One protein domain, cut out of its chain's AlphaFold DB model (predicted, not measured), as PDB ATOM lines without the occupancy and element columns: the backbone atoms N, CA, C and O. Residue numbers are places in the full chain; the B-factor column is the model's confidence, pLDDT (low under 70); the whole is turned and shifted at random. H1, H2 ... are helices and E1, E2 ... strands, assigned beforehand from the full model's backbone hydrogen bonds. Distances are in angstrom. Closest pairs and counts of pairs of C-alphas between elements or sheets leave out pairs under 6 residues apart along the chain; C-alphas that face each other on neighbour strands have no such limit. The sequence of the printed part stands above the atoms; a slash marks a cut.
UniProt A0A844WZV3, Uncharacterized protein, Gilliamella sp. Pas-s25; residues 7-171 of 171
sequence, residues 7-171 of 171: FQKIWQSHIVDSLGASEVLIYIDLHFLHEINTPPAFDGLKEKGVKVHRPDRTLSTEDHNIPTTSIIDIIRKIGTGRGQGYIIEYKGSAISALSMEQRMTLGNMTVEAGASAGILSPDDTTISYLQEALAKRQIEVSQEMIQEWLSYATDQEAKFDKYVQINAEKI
ATOM      1  N   PHE A   7     221.911 170.441 205.190       94.88
ATOM      2  CA  PHE A   7     222.149 171.067 203.896       94.88
ATOM      3  C   PHE A   7     223.584 171.588 203.784       94.88
ATOM      4  O   PHE A   7     224.261 171.291 202.808       94.88
ATOM      5  N   GLN A   8     224.084 172.312 204.791       94.62
ATOM      6  CA  GLN A   8     225.459 172.814 204.779       94.62
ATOM      7  C   GLN A   8     226.490 171.683 204.774       94.62
ATOM      8  O   GLN A   8     227.507 171.803 204.096       94.62
ATOM      9  N   LYS A   9     226.238 170.596 205.514       96.00
ATOM     10  CA  LYS A   9     227.110 169.414 205.540       96.00
ATOM     11  C   LYS A   9     227.179 168.742 204.169       96.00
ATOM     12  O   LYS A   9     228.280 168.552 203.663       96.00
ATOM     13  N   ILE A  10     226.024 168.461 203.561       94.44
ATOM     14  CA  ILE A  10     225.921 167.878 202.216       94.44
ATOM     15  C   ILE A  10     226.571 168.812 201.198       94.44
ATOM     16  O   ILE A  10     227.467 168.406 200.472       94.44
ATOM     17  N   TRP A  11     226.186 170.087 201.172       93.94
ATOM     18  CA  TRP A  11     226.720 171.048 200.212       93.94
ATOM     19  C   TRP A  11     228.248 171.111 200.267       93.94
ATOM     20  O   TRP A  11     228.910 170.995 199.244       93.94
ATOM     21  N   GLN A  12     228.817 171.236 201.469       93.50
ATOM     22  CA  GLN A  12     230.265 171.335 201.645       93.50
ATOM     23  C   GLN A  12     231.008 170.052 201.275       93.50
ATOM     24  O   GLN A  12     232.115 170.156 200.754       93.50
ATOM     25  N   SER A  13     230.435 168.868 201.518       94.00
ATOM     26  CA  SER A  13     231.087 167.607 201.142       94.00
ATOM     27  C   SER A  13     231.142 167.386 199.628       94.00
ATOM     28  O   SER A  13     231.975 166.612 199.169       94.00
ATOM     29  N   HIS A  14     230.307 168.090 198.859       94.81
ATOM     30  CA  HIS A  14     230.229 167.947 197.406       94.81
ATOM     31  C   HIS A  14     230.982 169.047 196.644       94.81
ATOM     32  O   HIS A  14     231.058 168.975 195.419       94.81
ATOM     33  N   ILE A  15     231.548 170.060 197.311       95.62
ATOM     34  CA  ILE A  15     232.359 171.082 196.631       95.62
ATOM     35  C   ILE A  15     233.657 170.443 196.125       95.62
ATOM     36  O   ILE A  15     234.470 169.955 196.906       95.62
ATOM     37  N   VAL A  16     233.857 170.492 194.809       95.94
ATOM     38  CA  VAL A  16     235.084 170.060 194.125       95.94
ATOM     39  C   VAL A  16     236.072 171.212 194.022       95.94
ATOM     40  O   VAL A  16     237.264 171.017 194.239       95.94
ATOM     41  N   ASP A  17     235.581 172.403 193.674       95.50
ATOM     42  CA  ASP A  17     236.416 173.587 193.483       95.50
ATOM     43  C   ASP A  17     235.614 174.883 193.683       95.50
ATOM     44  O   ASP A  17     234.381 174.891 193.621       95.50
ATOM     45  N   SER A  18     236.311 175.995 193.899       92.69
ATOM     46  CA  SER A  18     235.738 177.340 193.911       92.69
ATOM     47  C   SER A  18     236.070 178.048 192.600       92.69
ATOM     48  O   SER A  18     237.231 178.195 192.235       92.69
ATOM     49  N   LEU A  19     235.039 178.509 191.890       92.31
ATOM     50  CA  LEU A  19     235.172 179.187 190.594       92.31
ATOM     51  C   LEU A  19     235.171 180.721 190.730       92.31
ATOM     52  O   LEU A  19     235.196 181.440 189.734       92.31
ATOM     53  N   GLY A  20     235.148 181.239 191.960       88.94
ATOM     54  CA  GLY A  20     235.106 182.664 192.262       88.94
ATOM     55  C   GLY A  20     234.531 182.937 193.652       88.94
ATOM     56  O   GLY A  20     234.351 182.029 194.459       88.94
ATOM     57  N   ALA A  21     234.201 184.200 193.934       85.31
ATOM     58  CA  ALA A  21     233.713 184.608 195.255       85.31
ATOM     59  C   ALA A  21     232.329 184.031 195.625       85.31
ATOM     60  O   ALA A  21     232.013 183.929 196.808       85.31
ATOM     61  N   SER A  22     231.505 183.673 194.636       87.44
ATOM     62  CA  SER A  22     230.119 183.216 194.838       87.44
ATOM     63  C   SER A  22     229.751 181.958 194.053       87.44
ATOM     64  O   SER A  22     228.596 181.544 194.084       87.44
ATOM     65  N   GLU A  23     230.704 181.359 193.341       92.50
ATOM     66  CA  GLU A  23     230.463 180.202 192.482       92.50
ATOM     67  C   GLU A  23     231.371 179.053 192.899       92.50
ATOM     68  O   GLU A  23     232.568 179.224 193.145       92.50
ATOM     69  N   VAL A  24     230.783 177.866 192.991       94.94
ATOM     70  CA  VAL A  24     231.484 176.631 193.330       94.94
ATOM     71  C   VAL A  24     231.117 175.558 192.322       94.94
ATOM     72  O   VAL A  24     229.985 175.497 191.841       94.94
ATOM     73  N   LEU A  25     232.082 174.705 192.015       94.38
ATOM     74  CA  LEU A  25     231.849 173.471 191.295       94.38
ATOM     75  C   LEU A  25     231.456 172.403 192.310       94.38
ATOM     76  O   LEU A  25     232.225 172.116 193.226       94.38
ATOM     77  N   ILE A  26     230.279 171.807 192.136       94.69
ATOM     78  CA  ILE A  26     229.828 170.680 192.952       94.69
ATOM     79  C   ILE A  26     229.867 169.377 192.159       94.69
ATOM     80  O   ILE A  26     229.606 169.352 190.954       94.69
ATOM     81  N   TYR A  27     230.187 168.288 192.848       94.69
ATOM     82  CA  TYR A  27     230.044 166.939 192.330       94.69
ATOM     83  C   TYR A  27     228.602 166.462 192.510       94.69
ATOM     84  O   TYR A  27     227.994 166.701 193.551       94.69
ATOM     85  N   ILE A  28     228.052 165.794 191.496       94.31
ATOM     86  CA  ILE A  28     226.721 165.181 191.552       94.31
ATOM     87  C   ILE A  28     226.894 163.665 191.568       94.31
ATOM     88  O   ILE A  28     227.317 163.074 190.572       94.31
ATOM     89  N   ASP A  29     226.552 163.039 192.693       94.06
ATOM     90  CA  ASP A  29     226.802 161.614 192.911       94.06
ATOM     91  C   ASP A  29     225.905 160.677 192.114       94.06
ATOM     92  O   ASP A  29     226.364 159.601 191.728       94.06
ATOM     93  N   LEU A  30     224.657 161.076 191.868       93.12
ATOM     94  CA  LEU A  30     223.645 160.282 191.181       93.12
ATOM     95  C   LEU A  30     222.693 161.202 190.412       93.12
ATOM     96  O   LEU A  30     222.132 162.137 190.978       93.12
ATOM     97  N   HIS A  31     222.480 160.909 189.132       92.56
ATOM     98  CA  HIS A  31     221.437 161.543 188.332       92.56
ATOM     99  C   HIS A  31     220.210 160.638 188.304       92.56
ATOM    100  O   HIS A  31     220.296 159.504 187.832       92.56
ATOM    101  N   PHE A  32     219.079 161.148 188.789       90.56
ATOM    102  CA  PHE A  32     217.791 160.478 188.671       90.56
ATOM    103  C   PHE A  32     216.989 161.107 187.532       90.56
ATOM    104  O   PHE A  32     216.775 162.320 187.507       90.56
ATOM    105  N   LEU A  33     216.613 160.289 186.557       90.31
ATOM    106  CA  LEU A  33     216.012 160.706 185.299       90.31
ATOM    107  C   LEU A  33     214.553 160.257 185.221       90.31
ATOM    108  O   LEU A  33     214.197 159.187 185.714       90.31
ATOM    109  N   HIS A  34     213.736 161.069 184.556       87.06
ATOM    110  CA  HIS A  34     212.321 160.792 184.304       87.06
ATOM    111  C   HIS A  34     211.914 161.182 182.875       87.06
ATOM    112  O   HIS A  34     212.569 161.995 182.217       87.06
ATOM    113  N   GLU A  35     210.816 160.625 182.385       83.88
ATOM    114  CA  GLU A  35     210.396 160.626 180.980       83.88
ATOM    115  C   GLU A  35     210.082 162.009 180.384       83.88
ATOM    116  O   GLU A  35     210.122 162.170 179.167       83.88
ATOM    117  N   ILE A  36     209.800 163.020 181.214       83.12
ATOM    118  CA  ILE A  36     209.368 164.342 180.731       83.12
ATOM    119  C   ILE A  36     210.568 165.208 180.330       83.12
ATOM    120  O   ILE A  36     210.620 165.729 179.218       83.12
ATOM    121  N   ASN A  37     211.541 165.371 181.229       84.38
ATOM    122  CA  ASN A  37     212.637 166.326 181.029       84.38
ATOM    123  C   ASN A  37     213.905 165.676 180.457       84.38
ATOM    124  O   ASN A  37     214.795 166.371 179.965       84.38
ATOM    125  N   THR A  38     213.995 164.345 180.504       90.12
ATOM    126  CA  THR A  38     215.186 163.610 180.061       90.12
ATOM    127  C   THR A  38     215.393 163.635 178.544       90.12
ATOM    128  O   THR A  38     216.528 163.892 178.136       90.12
ATOM    129  N   PRO A  39     214.377 163.419 177.678       90.75
ATOM    130  CA  PRO A  39     214.617 163.369 176.233       90.75
ATOM    131  C   PRO A  39     215.257 164.653 175.668       90.75
ATOM    132  O   PRO A  39     216.308 164.534 175.031       90.75
ATOM    133  N   PRO A  40     214.762 165.873 175.983       91.19
ATOM    134  CA  PRO A  40     215.406 167.108 175.527       91.19
ATOM    135  C   PRO A  40     216.852 167.265 176.022       91.19
ATOM    136  O   PRO A  40     217.715 167.739 175.283       91.19
ATOM    137  N   ALA A  41     217.149 166.846 177.258       90.81
ATOM    138  CA  ALA A  41     218.508 166.906 177.799       90.81
ATOM    139  C   ALA A  41     219.475 166.003 177.012       90.81
ATOM    140  O   ALA A  41     220.599 166.408 176.710       90.81
ATOM    141  N   PHE A  42     219.034 164.799 176.636       93.25
ATOM    142  CA  PHE A  42     219.838 163.860 175.850       93.25
ATOM    143  C   PHE A  42     219.999 164.292 174.394       93.25
ATOM    144  O   PHE A  42     221.060 164.055 173.814       93.25
ATOM    145  N   ASP A  43     219.004 164.953 173.807       94.44
ATOM    146  CA  ASP A  43     219.156 165.562 172.484       94.44
ATOM    147  C   ASP A  43     220.223 166.663 172.509       94.44
ATOM    148  O   ASP A  43     221.129 166.649 171.677       94.44
ATOM    149  N   GLY A  44     220.243 167.496 173.555       94.12
ATOM    150  CA  GLY A  44     221.316 168.472 173.766       94.12
ATOM    151  C   GLY A  44     222.714 167.848 173.917       94.12
ATOM    152  O   GLY A  44     223.706 168.444 173.488       94.12
ATOM    153  N   LEU A  45     222.833 166.641 174.489       94.50
ATOM    154  CA  LEU A  45     224.107 165.904 174.527       94.50
ATOM    155  C   LEU A  45     224.526 165.421 173.131       94.50
ATOM    156  O   LEU A  45     225.693 165.570 172.761       94.50
ATOM    157  N   LYS A  46     223.580 164.880 172.347       95.44
ATOM    158  CA  LYS A  46     223.830 164.418 170.970       95.44
ATOM    159  C   LYS A  46     224.283 165.566 170.073       95.44
ATOM    160  O   LYS A  46     225.271 165.409 169.363       95.44
ATOM    161  N   GLU A  47     223.606 166.711 170.142       97.12
ATOM    162  CA  GLU A  47     223.955 167.915 169.374       97.12
ATOM    163  C   GLU A  47     225.377 168.396 169.674       97.12
ATOM    164  O   GLU A  47     226.124 168.765 168.770       97.12
ATOM    165  N   LYS A  48     225.786 168.336 170.946       96.38
ATOM    166  CA  LYS A  48     227.141 168.693 171.388       96.38
ATOM    167  C   LYS A  48     228.183 167.603 171.112       96.38
ATOM    168  O   LYS A  48     229.363 167.822 171.374       96.38
ATOM    169  N   GLY A  49     227.776 166.427 170.627       96.31
ATOM    170  CA  GLY A  49     228.665 165.287 170.397       96.31
ATOM    171  C   GLY A  49     229.280 164.707 171.677       96.31
ATOM    172  O   GLY A  49     230.325 164.058 171.613       96.31
ATOM    173  N   VAL A  50     228.663 164.938 172.840       96.38
ATOM    174  CA  VAL A  50     229.165 164.477 174.143       96.38
ATOM    175  C   VAL A  50     228.378 163.270 174.643       96.38
ATOM    176  O   VAL A  50     227.193 163.101 174.362       96.38
ATOM    177  N   LYS A  51     229.049 162.407 175.407       94.69
ATOM    178  CA  LYS A  51     228.435 161.234 176.039       94.69
ATOM    179  C   LYS A  51     228.180 161.502 177.517       94.69
ATOM    180  O   LYS A  51     228.873 162.308 178.135       94.69
ATOM    181  N   VAL A  52     227.220 160.778 178.088       93.19
ATOM    182  CA  VAL A  52     227.010 160.743 179.541       93.19
ATOM    183  C   VAL A  52     228.298 160.267 180.216       93.19
ATOM    184  O   VAL A  52     228.836 159.220 179.858       93.19
ATOM    185  N   HIS A  53     228.795 161.046 181.176       91.12
ATOM    186  CA  HIS A  53     230.089 160.791 181.810       91.12
ATOM    187  C   HIS A  53     230.068 159.581 182.758       91.12
ATOM    188  O   HIS A  53     231.010 158.791 182.755       91.12
ATOM    189  N   ARG A  54     228.993 159.417 183.547       93.56
ATOM    190  CA  ARG A  54     228.803 158.309 184.503       93.56
ATOM    191  C   ARG A  54     227.467 157.588 184.287       93.56
ATOM    192  O   ARG A  54     226.519 157.823 185.039       93.56
ATOM    193  N   PRO A  55     227.352 156.727 183.259       92.62
ATOM    194  CA  PRO A  55     226.139 155.938 183.041       92.62
ATOM    195  C   PRO A  55     225.794 155.035 184.236       92.62
ATOM    196  O   PRO A  55     224.624 154.829 184.527       92.62
ATOM    197  N   ASP A  56     226.804 154.560 184.968       93.12
ATOM    198  CA  ASP A  56     226.684 153.775 186.206       93.12
ATOM    199  C   ASP A  56     226.024 154.544 187.364       93.12
ATOM    200  O   ASP A  56     225.470 153.937 188.277       93.12
ATOM    201  N   ARG A  57     226.049 155.880 187.308       92.69
ATOM    202  CA  ARG A  57     225.429 156.800 188.277       92.69
ATOM    203  C   ARG A  57     224.314 157.627 187.637       92.69
ATOM    204  O   ARG A  57     224.067 158.770 188.020       92.69
ATOM    205  N   THR A  58     223.662 157.059 186.628       90.81
ATOM    206  CA  THR A  58     222.531 157.669 185.934       90.81
ATOM    207  C   THR A  58     221.393 156.660 185.899       90.81
ATOM    208  O   THR A  58     221.421 155.708 185.125       90.81
ATOM    209  N   LEU A  59     220.404 156.851 186.767       90.19
ATOM    210  CA  LEU A  59     219.280 155.938 186.934       90.19
ATOM    211  C   LEU A  59     218.004 156.593 186.412       90.19
ATOM    212  O   LEU A  59     217.683 157.708 186.803       90.19
ATOM    213  N   SER A  60     217.272 155.896 185.546       87.44
ATOM    214  CA  SER A  60     215.996 156.373 185.010       87.44
ATOM    215  C   SER A  60     214.839 155.572 185.585       87.44
ATOM    216  O   SER A  60     214.932 154.350 185.696       87.44
ATOM    217  N   THR A  61     213.742 156.257 185.885       83.19
ATOM    218  CA  THR A  61     212.446 155.645 186.187       83.19
ATOM    219  C   THR A  61     211.364 156.302 185.336       83.19
ATOM    220  O   THR A  61     211.485 157.468 184.970       83.19
ATOM    221  N   GLU A  62     210.310 155.559 185.019       76.38
ATOM    222  CA  GLU A  62     209.068 156.124 184.483       76.38
ATOM    223  C   GLU A  62     208.110 156.291 185.665       76.38
ATOM    224  O   GLU A  62     207.829 155.313 186.355       76.38
ATOM    225  N   ASP A  63     207.670 157.516 185.951       68.19
ATOM    226  CA  ASP A  63     206.860 157.812 187.154       68.19
ATOM    227  C   ASP A  63     205.732 158.830 186.897       68.19
ATOM    228  O   ASP A  63     204.788 158.957 187.666       68.19
ATOM    229  N   HIS A  64     205.758 159.527 185.763       65.38
ATOM    230  CA  HIS A  64     204.754 160.522 185.384       65.38
ATOM    231  C   HIS A  64     203.665 159.965 184.448       65.38
ATOM    232  O   HIS A  64     202.776 160.708 184.030       65.38
ATOM    233  N   ASN A  65     203.686 158.663 184.144       57.25
ATOM    234  CA  ASN A  65     202.671 157.997 183.315       57.25
ATOM    235  C   ASN A  65     201.343 157.707 184.042       57.25
ATOM    236  O   ASN A  65     200.362 157.343 183.391       57.25
ATOM    237  N   ILE A  66     201.269 157.895 185.366       54.22
ATOM    238  CA  ILE A  66     200.007 157.848 186.119       54.22
ATOM    239  C   ILE A  66     199.771 159.237 186.721       54.22
ATOM    240  O   ILE A  66     200.381 159.570 187.737       54.22
ATOM    241  N   PRO A  67     198.909 160.078 186.120       54.47
ATOM    242  CA  PRO A  67     198.651 161.400 186.662       54.47
ATOM    243  C   PRO A  67     198.111 161.273 188.087       54.47
ATOM    244  O   PRO A  67     197.103 160.608 188.330       54.47
ATOM    245  N   THR A  68     198.762 161.945 189.037       54.12
ATOM    246  CA  THR A  68     198.255 162.109 190.402       54.12
ATOM    247  C   THR A  68     197.066 163.075 190.382       54.12
ATOM    248  O   THR A  68     197.133 164.222 190.823       54.12
ATOM    249  N   THR A  69     195.940 162.641 189.822       55.53
ATOM    250  CA  THR A  69     194.675 163.369 189.903       55.53
ATOM    251  C   THR A  69     194.139 163.276 191.330       55.53
ATOM    252  O   THR A  69     193.514 162.282 191.681       55.53
ATOM    253  N   SER A  70     194.412 164.288 192.168       49.28
ATOM    254  CA  SER A  70     193.401 164.941 193.041       49.28
ATOM    255  C   SER A  70     193.935 165.787 194.216       49.28
ATOM    256  O   SER A  70     193.122 166.288 194.985       49.28
ATOM    257  N   ILE A  71     195.241 166.032 194.377       49.56
ATOM    258  CA  ILE A  71     195.738 166.806 195.545       49.56
ATOM    259  C   ILE A  71     196.312 168.195 195.192       49.56
ATOM    260  O   ILE A  71     196.274 169.114 196.013       49.56
ATOM    261  N   ILE A  72     196.728 168.418 193.944       52.41
ATOM    262  CA  ILE A  72     197.367 169.675 193.506       52.41
ATOM    263  C   ILE A  72     196.422 170.895 193.531       52.41
ATOM    264  O   ILE A  72     196.859 172.009 193.832       52.41
ATOM    265  N   ASP A  73     195.120 170.710 193.291       47.38
ATOM    266  CA  ASP A  73     194.160 171.826 193.239       47.38
ATOM    267  C   ASP A  73     193.773 172.375 194.623       47.38
ATOM    268  O   ASP A  73     193.329 173.522 194.741       47.38
ATOM    269  N   ILE A  74     193.979 171.592 195.687       44.00
ATOM    270  CA  ILE A  74     193.732 172.026 197.069       44.00
ATOM    271  C   ILE A  74     194.943 172.798 197.605       44.00
ATOM    272  O   ILE A  74     194.775 173.837 198.247       44.00
ATOM    273  N   ILE A  75     196.165 172.369 197.279       48.59
ATOM    274  CA  ILE A  75     197.393 172.988 197.802       48.59
ATOM    275  C   ILE A  75     197.669 174.351 197.149       48.59
ATOM    276  O   ILE A  75     198.082 175.296 197.824       48.59
ATOM    277  N   ARG A  76     197.324 174.523 195.863       48.41
ATOM    278  CA  ARG A  76     197.431 175.818 195.162       48.41
ATOM    279  C   ARG A  76     196.615 176.951 195.805       48.41
ATOM    280  O   ARG A  76     196.944 178.115 195.593       48.41
ATOM    281  N   LYS A  77     195.588 176.647 196.610       43.12
ATOM    282  CA  LYS A  77     194.742 177.653 197.283       43.12
ATOM    283  C   LYS A  77     195.314 178.201 198.600       43.12
ATOM    284  O   LYS A  77     194.775 179.182 199.102       43.12
ATOM    285  N   ILE A  78     196.388 177.623 199.148       47.03
ATOM    286  CA  ILE A  78     196.910 177.972 200.492       47.03
ATOM    287  C   ILE A  78     198.002 179.066 200.449       47.03
ATOM    288  O   ILE A  78     198.370 179.636 201.475       47.03
ATOM    289  N   GLY A  79     198.441 179.468 199.254       52.09
ATOM    290  CA  GLY A  79     199.442 180.516 199.057       52.09
ATOM    291  C   GLY A  79     200.828 179.922 198.827       52.09
ATOM    292  O   GLY A  79     201.492 179.450 199.748       52.09
ATOM    293  N   THR A  80     201.256 179.957 197.571       58.22
ATOM    294  CA  THR A  80     202.547 179.465 197.091       58.22
ATOM    295  C   THR A  80     203.632 180.539 197.264       58.22
ATOM    296  O   THR A  80     203.354 181.734 197.175       58.22
ATOM    297  N   GLY A  81     204.880 180.129 197.533       59.62
ATOM    298  CA  GLY A  81     206.054 181.017 197.466       59.62
ATOM    299  C   GLY A  81     206.751 181.360 198.787       59.62
ATOM    300  O   GLY A  81     207.730 182.102 198.776       59.62
ATOM    301  N   ARG A  82     206.324 180.815 199.936       64.44
ATOM    302  CA  ARG A  82     207.033 181.048 201.216       64.44
ATOM    303  C   ARG A  82     208.392 180.344 201.305       64.44
ATOM    304  O   ARG A  82     209.220 180.756 202.111       64.44
ATOM    305  N   GLY A  83     208.610 179.315 200.489       67.56
ATOM    306  CA  GLY A  83     209.875 178.594 200.366       67.56
ATOM    307  C   GLY A  83     210.797 179.117 199.263       67.56
ATOM    308  O   GLY A  83     211.902 178.608 199.130       67.56
ATOM    309  N   GLN A  84     210.386 180.118 198.473       81.94
ATOM    310  CA  GLN A  84     211.175 180.566 197.323       81.94
ATOM    311  C   GLN A  84     212.557 181.076 197.746       81.94
ATOM    312  O   GLN A  84     212.670 181.957 198.597       81.94
ATOM    313  N   GLY A  85     213.605 180.515 197.134       85.06
ATOM    314  CA  GLY A  85     215.000 180.814 197.472       85.06
ATOM    315  C   GLY A  85     215.516 180.102 198.726       85.06
ATOM    316  O   GLY A  85     216.624 180.397 199.164       85.06
ATOM    317  N   TYR A  86     214.742 179.175 199.297       88.25
ATOM    318  CA  TYR A  86     215.118 178.394 200.472       88.25
ATOM    319  C   TYR A  86     215.063 176.891 200.197       88.25
ATOM    320  O   TYR A  86     214.319 176.394 199.348       88.25
ATOM    321  N   ILE A  87     215.833 176.166 201.001       91.31
ATOM    322  CA  ILE A  87     215.658 174.737 201.249       91.31
ATOM    323  C   ILE A  87     214.954 174.609 202.595       91.31
ATOM    324  O   ILE A  87     215.293 175.321 203.542       91.31
ATOM    325  N   ILE A  88     213.963 173.725 202.677       90.94
ATOM    326  CA  ILE A  88     213.209 173.495 203.909       90.94
ATOM    327  C   ILE A  88     213.760 172.246 204.591       90.94
ATOM    328  O   ILE A  88     213.747 171.160 204.020       90.94
ATOM    329  N   GLU A  89     214.223 172.400 205.830       94.12
ATOM    330  CA  GLU A  89     214.553 171.274 206.701       94.12
ATOM    331  C   GLU A  89     213.398 171.023 207.678       94.12
ATOM    332  O   GLU A  89     213.022 171.915 208.444       94.12
ATOM    333  N   TYR A  90     212.843 169.810 207.674       91.56
ATOM    334  CA  TYR A  90     211.774 169.412 208.591       91.56
ATOM    335  C   TYR A  90     212.355 168.746 209.835       91.56
ATOM    336  O   TYR A  90     213.163 167.819 209.739       91.56
ATOM    337  N   LYS A  91     211.934 169.208 211.018       90.94
ATOM    338  CA  LYS A  91     212.439 168.724 212.310       90.94
ATOM    339  C   LYS A  91     211.362 168.712 213.388       90.94
ATOM    340  O   LYS A  91     210.337 169.377 213.265       90.94
ATOM    341  N   GLY A  92     211.663 168.028 214.488       89.38
ATOM    342  CA  GLY A  92     210.838 167.982 215.692       89.38
ATOM    343  C   GLY A  92     210.222 166.607 215.919       89.38
ATOM    344  O   GLY A  92     210.269 165.744 215.047       89.38
ATOM    345  N   SER A  93     209.627 166.415 217.094       90.56
ATOM    346  CA  SER A  93     209.061 165.126 217.517       90.56
ATOM    347  C   SER A  93     208.031 164.575 216.531       90.56
ATOM    348  O   SER A  93     208.048 163.384 216.240       90.56
ATOM    349  N   ALA A  94     207.187 165.444 215.967       87.62
ATOM    350  CA  ALA A  94     206.206 165.060 214.957       87.62
ATOM    351  C   ALA A  94     206.861 164.476 213.698       87.62
ATOM    352  O   ALA A  94     206.332 163.532 213.132       87.62
ATOM    353  N   ILE A  95     208.022 165.002 213.291       91.31
ATOM    354  CA  ILE A  95     208.777 164.517 212.130       91.31
ATOM    355  C   ILE A  95     209.497 163.207 212.454       91.31
ATOM    356  O   ILE A  95     209.442 162.271 211.661       91.31
ATOM    357  N   SER A  96     210.116 163.107 213.633       91.44
ATOM    358  CA  SER A  96     210.776 161.874 214.087       91.44
ATOM    359  C   SER A  96     209.802 160.699 214.228       91.44
ATOM    360  O   SER A  96     210.198 159.558 214.032       91.44
ATOM    361  N   ALA A  97     208.524 160.968 214.516       91.31
ATOM    362  CA  ALA A  97     207.481 159.947 214.603       91.31
ATOM    363  C   ALA A  97     206.991 159.421 213.237       91.31
ATOM    364  O   ALA A  97     206.276 158.420 213.202       91.31
ATOM    365  N   LEU A  98     207.335 160.080 212.122       89.50
ATOM    366  CA  LEU A  98     206.916 159.657 210.783       89.50
ATOM    367  C   LEU A  98     207.724 158.456 210.284       89.50
ATOM    368  O   LEU A  98     208.948 158.416 210.446       89.50
ATOM    369  N   SER A  99     207.052 157.550 209.567       94.44
ATOM    370  CA  SER A  99     207.711 156.507 208.768       94.44
ATOM    371  C   SER A  99     208.483 157.110 207.587       94.44
ATOM    372  O   SER A  99     208.243 158.254 207.191       94.44
ATOM    373  N   MET A 100     209.384 156.343 206.966       95.12
ATOM    374  CA  MET A 100     210.120 156.829 205.792       95.12
ATOM    375  C   MET A 100     209.207 157.158 204.606       95.12
ATOM    376  O   MET A 100     209.451 158.137 203.910       95.12
ATOM    377  N   GLU A 101     208.121 156.419 204.395       90.00
ATOM    378  CA  GLU A 101     207.131 156.686 203.343       90.00
ATOM    379  C   GLU A 101     206.429 158.029 203.559       90.00
ATOM    380  O   GLU A 101     206.261 158.819 202.624       90.00
ATOM    381  N   GLN A 102     206.068 158.327 204.808       86.69
ATOM    382  CA  GLN A 102     205.479 159.613 205.179       86.69
ATOM    383  C   GLN A 102     206.488 160.754 205.002       86.69
ATOM    384  O   GLN A 102     206.133 161.818 204.494       86.69
ATOM    385  N   ARG A 103     207.761 160.526 205.348       92.12
ATOM    386  CA  ARG A 103     208.850 161.491 205.129       92.12
ATOM    387  C   ARG A 103     209.105 161.757 203.645       92.12
ATOM    388  O   ARG A 103     209.248 162.914 203.263       92.12
ATOM    389  N   MET A 104     209.110 160.719 202.808       89.44
ATOM    390  CA  MET A 104     209.235 160.853 201.351       89.44
ATOM    391  C   MET A 104     208.058 161.633 200.761       89.44
ATOM    392  O   MET A 104     208.259 162.523 199.940       89.44
ATOM    393  N   THR A 105     206.839 161.370 201.241       85.31
ATOM    394  CA  THR A 105     205.640 162.128 200.846       85.31
ATOM    395  C   THR A 105     205.782 163.609 201.203       85.31
ATOM    396  O   THR A 105     205.548 164.473 200.360       85.31
ATOM    397  N   LEU A 106     206.233 163.919 202.422       84.00
ATOM    398  CA  LEU A 106     206.479 165.293 202.863       84.00
ATOM    399  C   LEU A 106     207.565 165.990 202.025       84.00
ATOM    400  O   LEU A 106     207.405 167.151 201.646       84.00
ATOM    401  N   GLY A 107     208.646 165.277 201.700       84.75
ATOM    402  CA  GLY A 107     209.699 165.763 200.807       84.75
ATOM    403  C   GLY A 107     209.164 166.108 199.415       84.75
ATOM    404  O   GLY A 107     209.405 167.213 198.930       84.75
ATOM    405  N   ASN A 108     208.360 165.225 198.816       82.75
ATOM    406  CA  ASN A 108     207.719 165.472 197.519       82.75
ATOM    407  C   ASN A 108     206.826 166.718 197.550       82.75
ATOM    408  O   ASN A 108     206.890 167.536 196.638       82.75
ATOM    409  N   MET A 109     206.070 166.905 198.636       81.94
ATOM    410  CA  MET A 109     205.165 168.047 198.812       81.94
ATOM    411  C   MET A 109     205.872 169.381 199.139       81.94
ATOM    412  O   MET A 109     205.239 170.403 199.421       81.94
ATOM    413  N   THR A 110     207.207 169.392 199.172       83.62
ATOM    414  CA  THR A 110     207.973 170.613 199.453       83.62
ATOM    415  C   THR A 110     207.939 171.587 198.270       83.62
ATOM    416  O   THR A 110     208.036 172.806 198.462       83.62
ATOM    417  N   VAL A 111     207.752 171.080 197.047       81.62
ATOM    418  CA  VAL A 111     207.722 171.907 195.831       81.62
ATOM    419  C   VAL A 111     206.538 172.877 195.826       81.62
ATOM    420  O   VAL A 111     206.658 174.004 195.346       81.62
ATOM    421  N   GLU A 112     205.416 172.514 196.441       82.31
ATOM    422  CA  GLU A 112     204.229 173.359 196.543       82.31
ATOM    423  C   GLU A 112     204.447 174.576 197.453       82.31
ATOM    424  O   GLU A 112     203.813 175.618 197.264       82.31
ATOM    425  N   ALA A 113     205.397 174.499 198.390       77.94
ATOM    426  CA  ALA A 113     205.844 175.660 199.158       77.94
ATOM    427  C   ALA A 113     206.713 176.622 198.318       77.94
ATOM    428  O   ALA A 113     206.975 177.752 198.749       77.94
ATOM    429  N   GLY A 114     207.134 176.208 197.120       81.56
ATOM    430  CA  GLY A 114     208.058 176.926 196.243       81.56
ATOM    431  C   GLY A 114     209.525 176.791 196.654       81.56
ATOM    432  O   GLY A 114     210.344 177.589 196.204       81.56
ATOM    433  N   ALA A 115     209.852 175.841 197.534       84.88
ATOM    434  CA  ALA A 115     211.220 175.581 197.971       84.88
ATOM    435  C   ALA A 115     211.997 174.743 196.953       84.88
ATOM    436  O   ALA A 115     211.421 173.957 196.204       84.88
ATOM    437  N   SER A 116     213.321 174.908 196.944       87.75
ATOM    438  CA  SER A 116     214.203 174.178 196.025       87.75
ATOM    439  C   SER A 116     214.336 172.698 196.389       87.75
ATOM    440  O   SER A 116     214.521 171.872 195.504       87.75
ATOM    441  N   ALA A 117     214.259 172.371 197.681       89.50
ATOM    442  CA  ALA A 117     214.296 171.005 198.188       89.50
ATOM    443  C   ALA A 117     213.693 170.922 199.598       89.50
ATOM    444  O   ALA A 117     213.722 171.901 200.354       89.50
ATOM    445  N   GLY A 118     213.195 169.734 199.945       89.38
ATOM    446  CA  GLY A 118     212.823 169.338 201.303       89.38
ATOM    447  C   GLY A 118     213.808 168.313 201.844       89.38
ATOM    448  O   GLY A 118     214.094 167.326 201.170       89.38
ATOM    449  N   ILE A 119     214.345 168.548 203.040       94.12
ATOM    450  CA  ILE A 119     215.351 167.677 203.659       94.12
ATOM    451  C   ILE A 119     214.911 167.291 205.069       94.12
ATOM    452  O   ILE A 119     214.349 168.091 205.817       94.12
ATOM    453  N   LEU A 120     215.190 166.044 205.435       94.12
ATOM    454  CA  LEU A 120     214.977 165.500 206.766       94.12
ATOM    455  C   LEU A 120     216.295 164.903 207.255       94.12
ATOM    456  O   LEU A 120     216.993 164.239 206.490       94.12
ATOM    457  N   SER A 121     216.658 165.165 208.514       94.81
ATOM    458  CA  SER A 121     217.863 164.563 209.095       94.81
ATOM    459  C   SER A 121     217.684 163.046 209.243       94.81
ATOM    460  O   SER A 121     216.596 162.613 209.631       94.81
ATOM    461  N   PRO A 122     218.727 162.244 208.967       96.19
ATOM    462  CA  PRO A 122     218.684 160.810 209.195       96.19
ATOM    463  C   PRO A 122     218.646 160.498 210.693       96.19
ATOM    464  O   PRO A 122     219.251 161.190 211.512       96.19
ATOM    465  N   ASP A 123     217.935 159.433 211.024       96.00
ATOM    466  CA  ASP A 123     217.780 158.863 212.361       96.00
ATOM    467  C   ASP A 123     217.589 157.340 212.266       96.00
ATOM    468  O   ASP A 123     217.634 156.766 211.177       96.00
ATOM    469  N   ASP A 124     217.329 156.680 213.392       96.44
ATOM    470  CA  ASP A 124     217.166 155.223 213.465       96.44
ATOM    471  C   ASP A 124     216.081 154.679 212.520       96.44
ATOM    472  O   ASP A 124     216.229 153.585 211.969       96.44
ATOM    473  N   THR A 125     215.009 155.441 212.271       96.31
ATOM    474  CA  THR A 125     213.971 155.073 211.295       96.31
ATOM    475  C   THR A 125     214.530 155.068 209.877       96.31
ATOM    476  O   THR A 125     214.247 154.155 209.099       96.31
ATOM    477  N   THR A 126     215.373 156.049 209.555       96.62
ATOM    478  CA  THR A 126     216.067 156.130 208.265       96.62
ATOM    479  C   THR A 126     217.028 154.954 208.092       96.62
ATOM    480  O   THR A 126     217.021 154.301 207.050       96.62
ATOM    481  N   ILE A 127     217.815 154.640 209.126       97.44
ATOM    482  CA  ILE A 127     218.772 153.527 209.099       97.44
ATOM    483  C   ILE A 127     218.053 152.189 208.926       97.44
ATOM    484  O   ILE A 127     218.422 151.411 208.049       97.44
ATOM    485  N   SER A 128     216.991 151.953 209.699       96.62
ATOM    486  CA  SER A 128     216.209 150.712 209.633       96.62
ATOM    487  C   SER A 128     215.629 150.486 208.235       96.62
ATOM    488  O   SER A 128     215.747 149.397 207.672       96.62
ATOM    489  N   TYR A 129     215.062 151.539 207.635       96.56
ATOM    490  CA  TYR A 129     214.535 151.492 206.273       96.56
ATOM    491  C   TYR A 129     215.622 151.186 205.234       96.56
ATOM    492  O   TYR A 129     215.430 150.332 204.367       96.56
ATOM    493  N   LEU A 130     216.779 151.855 205.322       95.81
ATOM    494  CA  LEU A 130     217.895 151.627 204.400       95.81
ATOM    495  C   LEU A 130     218.449 150.208 204.519       95.81
ATOM    496  O   LEU A 130     218.698 149.574 203.497       95.81
ATOM    497  N   GLN A 131     218.598 149.687 205.736       96.06
ATOM    498  CA  GLN A 131     219.033 148.310 205.963       96.06
ATOM    499  C   GLN A 131     218.075 147.308 205.318       96.06
ATOM    500  O   GLN A 131     218.524 146.417 204.600       96.06
ATOM    501  N   GLU A 132     216.762 147.474 205.500       95.88
ATOM    502  CA  GLU A 132     215.771 146.591 204.878       95.88
ATOM    503  C   GLU A 132     215.812 146.680 203.342       95.88
ATOM    504  O   GLU A 132     215.822 145.661 202.642       95.88
ATOM    505  N   ALA A 133     215.861 147.897 202.795       93.75
ATOM    506  CA  ALA A 133     215.882 148.128 201.355       93.75
ATOM    507  C   ALA A 133     217.160 147.593 200.685       93.75
ATOM    508  O   ALA A 133     217.098 147.031 199.588       93.75
ATOM    509  N   LEU A 134     218.318 147.752 201.331       94.69
ATOM    510  CA  LEU A 134     219.612 147.290 200.825       94.69
ATOM    511  C   LEU A 134     219.802 145.782 201.011       94.69
ATOM    512  O   LEU A 134     220.337 145.130 200.114       94.69
ATOM    513  N   ALA A 135     219.253 145.195 202.078       94.44
ATOM    514  CA  ALA A 135     219.233 143.746 202.261       94.44
ATOM    515  C   ALA A 135     218.488 143.030 201.119       94.44
ATOM    516  O   ALA A 135     218.969 142.017 200.613       94.44
ATOM    517  N   LYS A 136     217.372 143.595 200.621       94.44
ATOM    518  CA  LYS A 136     216.653 143.080 199.430       94.44
ATOM    519  C   LYS A 136     217.527 143.044 198.170       94.44
ATOM    520  O   LYS A 136     217.239 142.292 197.243       94.44
ATOM    521  N   ARG A 137     218.595 143.844 198.139       93.00
ATOM    522  CA  ARG A 137     219.586 143.920 197.057       93.00
ATOM    523  C   ARG A 137     220.892 143.196 197.388       93.00
ATOM    524  O   ARG A 137     221.835 143.311 196.616       93.00
ATOM    525  N   GLN A 138     220.944 142.449 198.494       94.56
ATOM    526  CA  GLN A 138     222.140 141.744 198.972       94.56
ATOM    527  C   GLN A 138     223.327 142.688 199.233       94.56
ATOM    528  O   GLN A 138     224.482 142.313 199.055       94.56
ATOM    529  N   ILE A 139     223.038 143.926 199.645       94.81
ATOM    530  CA  ILE A 139     224.043 144.917 200.030       94.81
ATOM    531  C   ILE A 139     224.103 144.958 201.556       94.81
ATOM    532  O   ILE A 139     223.103 145.243 202.215       94.81
ATOM    533  N   GLU A 140     225.279 144.668 202.108       94.00
ATOM    534  CA  GLU A 140     225.531 144.737 203.546       94.00
ATOM    535  C   GLU A 140     225.761 146.190 203.983       94.00
ATOM    536  O   GLU A 140     226.483 146.944 203.331       94.00
ATOM    537  N   VAL A 141     225.138 146.580 205.095       95.69
ATOM    538  CA  VAL A 141     225.287 147.911 205.695       95.69
ATOM    539  C   VAL A 141     226.214 147.794 206.897       95.69
ATOM    540  O   VAL A 141     225.839 147.201 207.911       95.69
ATOM    541  N   SER A 142     227.413 148.367 206.793       96.75
ATOM    542  CA  SER A 142     228.393 148.355 207.882       96.75
ATOM    543  C   SER A 142     228.109 149.436 208.932       96.75
ATOM    544  O   SER A 142     227.355 150.385 208.698       96.75
ATOM    545  N   GLN A 143     228.739 149.320 210.104       96.44
ATOM    546  CA  GLN A 143     228.627 150.337 211.154       96.44
ATOM    547  C   GLN A 143     229.227 151.676 210.723       96.44
ATOM    548  O   GLN A 143     228.685 152.722 211.062       96.44
ATOM    549  N   GLU A 144     230.297 151.663 209.932       97.06
ATOM    550  CA  GLU A 144     230.918 152.873 209.393       97.06
ATOM    551  C   GLU A 144     229.943 153.642 208.495       97.06
ATOM    552  O   GLU A 144     229.811 154.853 208.656       97.06
ATOM    553  N   MET A 145     229.200 152.946 207.623       95.94
ATOM    554  CA  MET A 145     228.172 153.565 206.773       95.94
ATOM    555  C   MET A 145     227.058 154.198 207.610       95.94
ATOM    556  O   MET A 145     226.629 155.313 207.333       95.94
ATOM    557  N   ILE A 146     226.612 153.512 208.666       97.19
ATOM    558  CA  ILE A 146     225.587 154.036 209.579       97.19
ATOM    559  C   ILE A 146     226.085 155.305 210.271       97.19
ATOM    560  O   ILE A 146     225.369 156.306 210.302       97.19
ATOM    561  N   GLN A 147     227.310 155.286 210.802       96.88
ATOM    562  CA  GLN A 147     227.902 156.455 211.454       96.88
ATOM    563  C   GLN A 147     228.082 157.614 210.472       96.88
ATOM    564  O   GLN A 147     227.784 158.758 210.816       96.88
ATOM    565  N   GLU A 148     228.507 157.330 209.243       95.25
ATOM    566  CA  GLU A 148     228.604 158.327 208.183       95.25
ATOM    567  C   GLU A 148     227.236 158.952 207.889       95.25
ATOM    568  O   GLU A 148     227.101 160.175 207.930       95.25
ATOM    569  N   TRP A 149     226.198 158.143 207.661       95.69
ATOM    570  CA  TRP A 149     224.852 158.641 207.381       95.69
ATOM    571  C   TRP A 149     224.312 159.492 208.527       95.69
ATOM    572  O   TRP A 149     223.870 160.615 208.296       95.69
ATOM    573  N   LEU A 150     224.411 159.014 209.769       96.56
ATOM    574  CA  LEU A 150     223.966 159.766 210.943       96.56
ATOM    575  C   LEU A 150     224.762 161.063 211.147       96.56
ATOM    576  O   LEU A 150     224.206 162.046 211.635       96.56
ATOM    577  N   SER A 151     226.028 161.121 210.717       95.38
ATOM    578  CA  SER A 151     226.851 162.334 210.827       95.38
ATOM    579  C   SER A 151     226.306 163.523 210.023       95.38
ATOM    580  O   SER A 151     226.588 164.680 210.362       95.38
ATOM    581  N   TYR A 152     225.481 163.266 209.000       95.44
ATOM    582  CA  TYR A 152     224.813 164.309 208.221       95.44
ATOM    583  C   TYR A 152     223.659 164.977 208.966       95.44
ATOM    584  O   TYR A 152     223.263 166.074 208.572       95.44
ATOM    585  N   ALA A 153     223.133 164.381 210.041       96.62
ATOM    586  CA  ALA A 153     222.101 165.018 210.849       96.62
ATOM    587  C   ALA A 153     222.563 166.407 211.304       96.62
ATOM    588  O   ALA A 153     223.707 166.595 211.714       96.62
ATOM    589  N   THR A 154     221.689 167.403 211.198       96.06
ATOM    590  CA  THR A 154     222.020 168.783 211.571       96.06
ATOM    591  C   THR A 154     222.523 168.874 213.009       96.06
ATOM    592  O   THR A 154     221.884 168.349 213.923       96.06
ATOM    593  N   ASP A 155     223.620 169.604 213.205       96.06
ATOM    594  CA  ASP A 155     224.236 169.790 214.516       96.06
ATOM    595  C   ASP A 155     223.305 170.519 215.492       96.06
ATOM    596  O   ASP A 155     222.477 171.361 215.116       96.06
ATOM    597  N   GLN A 156     223.494 170.242 216.781       92.12
ATOM    598  CA  GLN A 156     222.884 171.037 217.836       92.12
ATOM    599  C   GLN A 156     223.328 172.503 217.694       92.12
ATOM    600  O   GLN A 156     224.498 172.778 217.450       92.12
ATOM    601  N   GLU A 157     222.387 173.440 217.839       91.81
ATOM    602  CA  GLU A 157     222.610 174.892 217.689       91.81
ATOM    603  C   GLU A 157     222.927 175.384 216.264       91.81
ATOM    604  O   GLU A 157     223.282 176.553 216.079       91.81
ATOM    605  N   ALA A 158     222.750 174.546 215.236       94.50
ATOM    606  CA  ALA A 158     222.798 175.015 213.854       94.50
ATOM    607  C   ALA A 158     221.771 176.136 213.609       94.50
ATOM    608  O   ALA A 158     220.615 176.074 214.046       94.50
ATOM    609  N   LYS A 159     222.209 177.178 212.899       93.88
ATOM    610  CA  LYS A 159     221.392 178.359 212.607       93.88
ATOM    611  C   LYS A 159     220.648 178.188 211.290       93.88
ATOM    612  O   LYS A 159     221.237 177.776 210.295       93.88
ATOM    613  N   PHE A 160     219.380 178.579 211.295       92.50
ATOM    614  CA  PHE A 160     218.535 178.675 210.111       92.50
ATOM    615  C   PHE A 160     218.214 180.141 209.839       92.50
ATOM    616  O   PHE A 160     218.060 180.931 210.773       92.50
ATOM    617  N   ASP A 161     218.068 180.501 208.568       92.88
ATOM    618  CA  ASP A 161     217.686 181.862 208.181       92.88
ATOM    619  C   ASP A 161     216.271 182.214 208.655       92.88
ATOM    620  O   ASP A 161     215.973 183.365 208.984       92.88
ATOM    621  N   LYS A 162     215.382 181.214 208.682       89.12
ATOM    622  CA  LYS A 162     213.989 181.338 209.112       89.12
ATOM    623  C   LYS A 162     213.547 180.091 209.862       89.12
ATOM    624  O   LYS A 162     213.938 178.979 209.526       89.12
ATOM    625  N   TYR A 163     212.662 180.302 210.830       87.56
ATOM    626  CA  TYR A 163     212.033 179.243 211.609       87.56
ATOM    627  C   TYR A 163     210.517 179.355 211.484       87.56
ATOM    628  O   TYR A 163     209.953 180.446 211.589       87.56
ATOM    629  N   VAL A 164     209.858 178.216 211.286       84.88
ATOM    630  CA  VAL A 164     208.401 178.088 211.338       84.88
ATOM    631  C   VAL A 164     208.088 176.957 212.303       84.88
ATOM    632  O   VAL A 164     208.512 175.826 212.090       84.88
ATOM    633  N   GLN A 165     207.364 177.267 213.375       85.19
ATOM    634  CA  GLN A 165     206.942 176.277 214.357       85.19
ATOM    635  C   GLN A 165     205.479 175.913 214.122       85.19
ATOM    636  O   GLN A 165     204.615 176.786 214.048       85.19
ATOM    637  N   ILE A 166     205.210 174.615 214.025       79.88
ATOM    638  CA  ILE A 166     203.875 174.061 213.819       79.88
ATOM    639  C   ILE A 166     203.579 173.127 214.990       79.88
ATOM    640  O   ILE A 166     204.410 172.295 215.345       79.88
ATOM    641  N   ASN A 167     202.404 173.274 215.604       81.44
ATOM    642  CA  ASN A 167     201.924 172.312 216.589       81.44
ATOM    643  C   ASN A 167     201.114 171.232 215.861       81.44
ATOM    644  O   ASN A 167     200.016 171.514 215.387       81.44
ATOM    645  N   ALA A 168     201.665 170.020 215.795       75.38
ATOM    646  CA  ALA A 168     201.043 168.890 215.112       75.38
ATOM    647  C   ALA A 168     199.728 168.424 215.764       75.38
ATOM    648  O   ALA A 168     198.880 167.900 215.062       75.38
ATOM    649  N   GLU A 169     199.509 168.661 217.062       76.00
ATOM    650  CA  GLU A 169     198.257 168.293 217.752       76.00
ATOM    651  C   GLU A 169     197.059 169.161 217.334       76.00
ATOM    652  O   GLU A 169     195.917 168.866 217.681       76.00
ATOM    653  N   LYS A 170     197.315 170.275 216.641       65.88
ATOM    654  CA  LYS A 170     196.288 171.217 216.175       65.88
ATOM    655  C   LYS A 170     195.932 171.022 214.698       65.88
ATOM    656  O   LYS A 170     195.300 171.913 214.126       65.88
ATOM    657  N   ILE A 171     196.378 169.921 214.092       59.19
ATOM    658  CA  ILE A 171     196.179 169.564 212.681       59.19
ATOM    659  C   ILE A 171     195.423 168.243 212.604       59.19
ATOM    660  O   ILE A 171     195.733 167.344 213.414       59.19
TER     661      ILE A 171
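Overview. This is residues 7 to 171 of the 171 residues of an uncharacterized protein of Gilliamella sp. Pas-s25 (UniProt A0A844WZV3). Three separate two-strand pairs are strung together loosely: the parallel pair E5 and E6 lies near the middle with H5 packed on it, mostly on E6, and H6 meets H5 with H7 beyond it. H1 lies between this middle part and the hairpin of E1 and E2, while the pair E3 and E4 with H2 makes a lobe at the end of the longest axis opposite the tail that ends at residue 171. The printed part has 165 residues with seven named helices and six named strands, in the order H1 E1 E2 E3 H2 E4 H3 E5 H4 H5 E6 H6 H7; the class is mixed, helices and strands, with under half of the residues in named elements. It is only just loose, close to compact, with a radius of gyration of the C-alphas of 18.7 A and spans of 56 by 45 by 44 A.

Along the chain. H1, residues 7 to 13, begins at C-alpha 7 (222.149, 171.067, 203.896). E1 is residues 15 to 18, E2 24 to 26 and E3 31 to 33. H2, residues 38 to 47, is 14.5 A long, and E4 is residues 58 to 60. H3 is residues 72 to 75, E5 87 to 90, and H4 93 to 96. H5, residues 100 to 108, is 12.2 A long, and E6, residues 117 to 120, is 10.2 A long. H6, residues 124 to 135, is 16.2 A long; H7, residues 143 to 151, is 12.1 A long and ends at C-alpha 151 (226.851, 162.334, 210.827).

Arrangement. The closest C-alphas of H1 and E6, Phe 7 and Ile 119, are 7.6 A apart. E1 and E2 form an antiparallel hairpin, with N 16 and O 25 2.8 A apart, within hydrogen-bond range. E3, H2, E4 is a strand-helix-strand unit, two parallel neighbour strands with a helix between along the chain, and its crossover is right-handed; N 33 and O 59 are 2.8 A apart. E5, H4 H5, E6 is another, also right-handed, with N 90 and O 119 2.9 A apart. The closest C-alphas of H5 and E6, Gly 107 and Gly 118, are 4.8 A apart. H4 and H5 are close but not clearly touching, with C-alphas 95 and 103 closest at 7.6 A. H5 and H6 only just touch, with 3 pairs of C-alphas within 8 A, the closest being Met 100 and Thr 126 at 6.5 A; they are about perpendicular at 80 degrees, and H6 touches with residues 125 to 129 alone. H6 and H7 are close but not clearly touching, with C-alphas 127 and 146 closest at 6.9 A. H3 touches no helix. Every O i to N i+4 pair is within hydrogen-bond range in H1, H2, H5, H6 and H7; H3 and H4 are too short for such a pair.

Size, cuts and confidence. The C-alphas farthest apart, Gly 49 and Lys 170, are 56.4 A apart. The printed part has no cut. The links E4 to H3 and H3 to E5 are long, and residues 152 to 171 hold no named element. Residues 43 to 49, 66 to 71 and 133 to 138 stand free. The mean pLDDT of the printed part is 86.3; residues 63 to 83 and 170 to 171 are under 70.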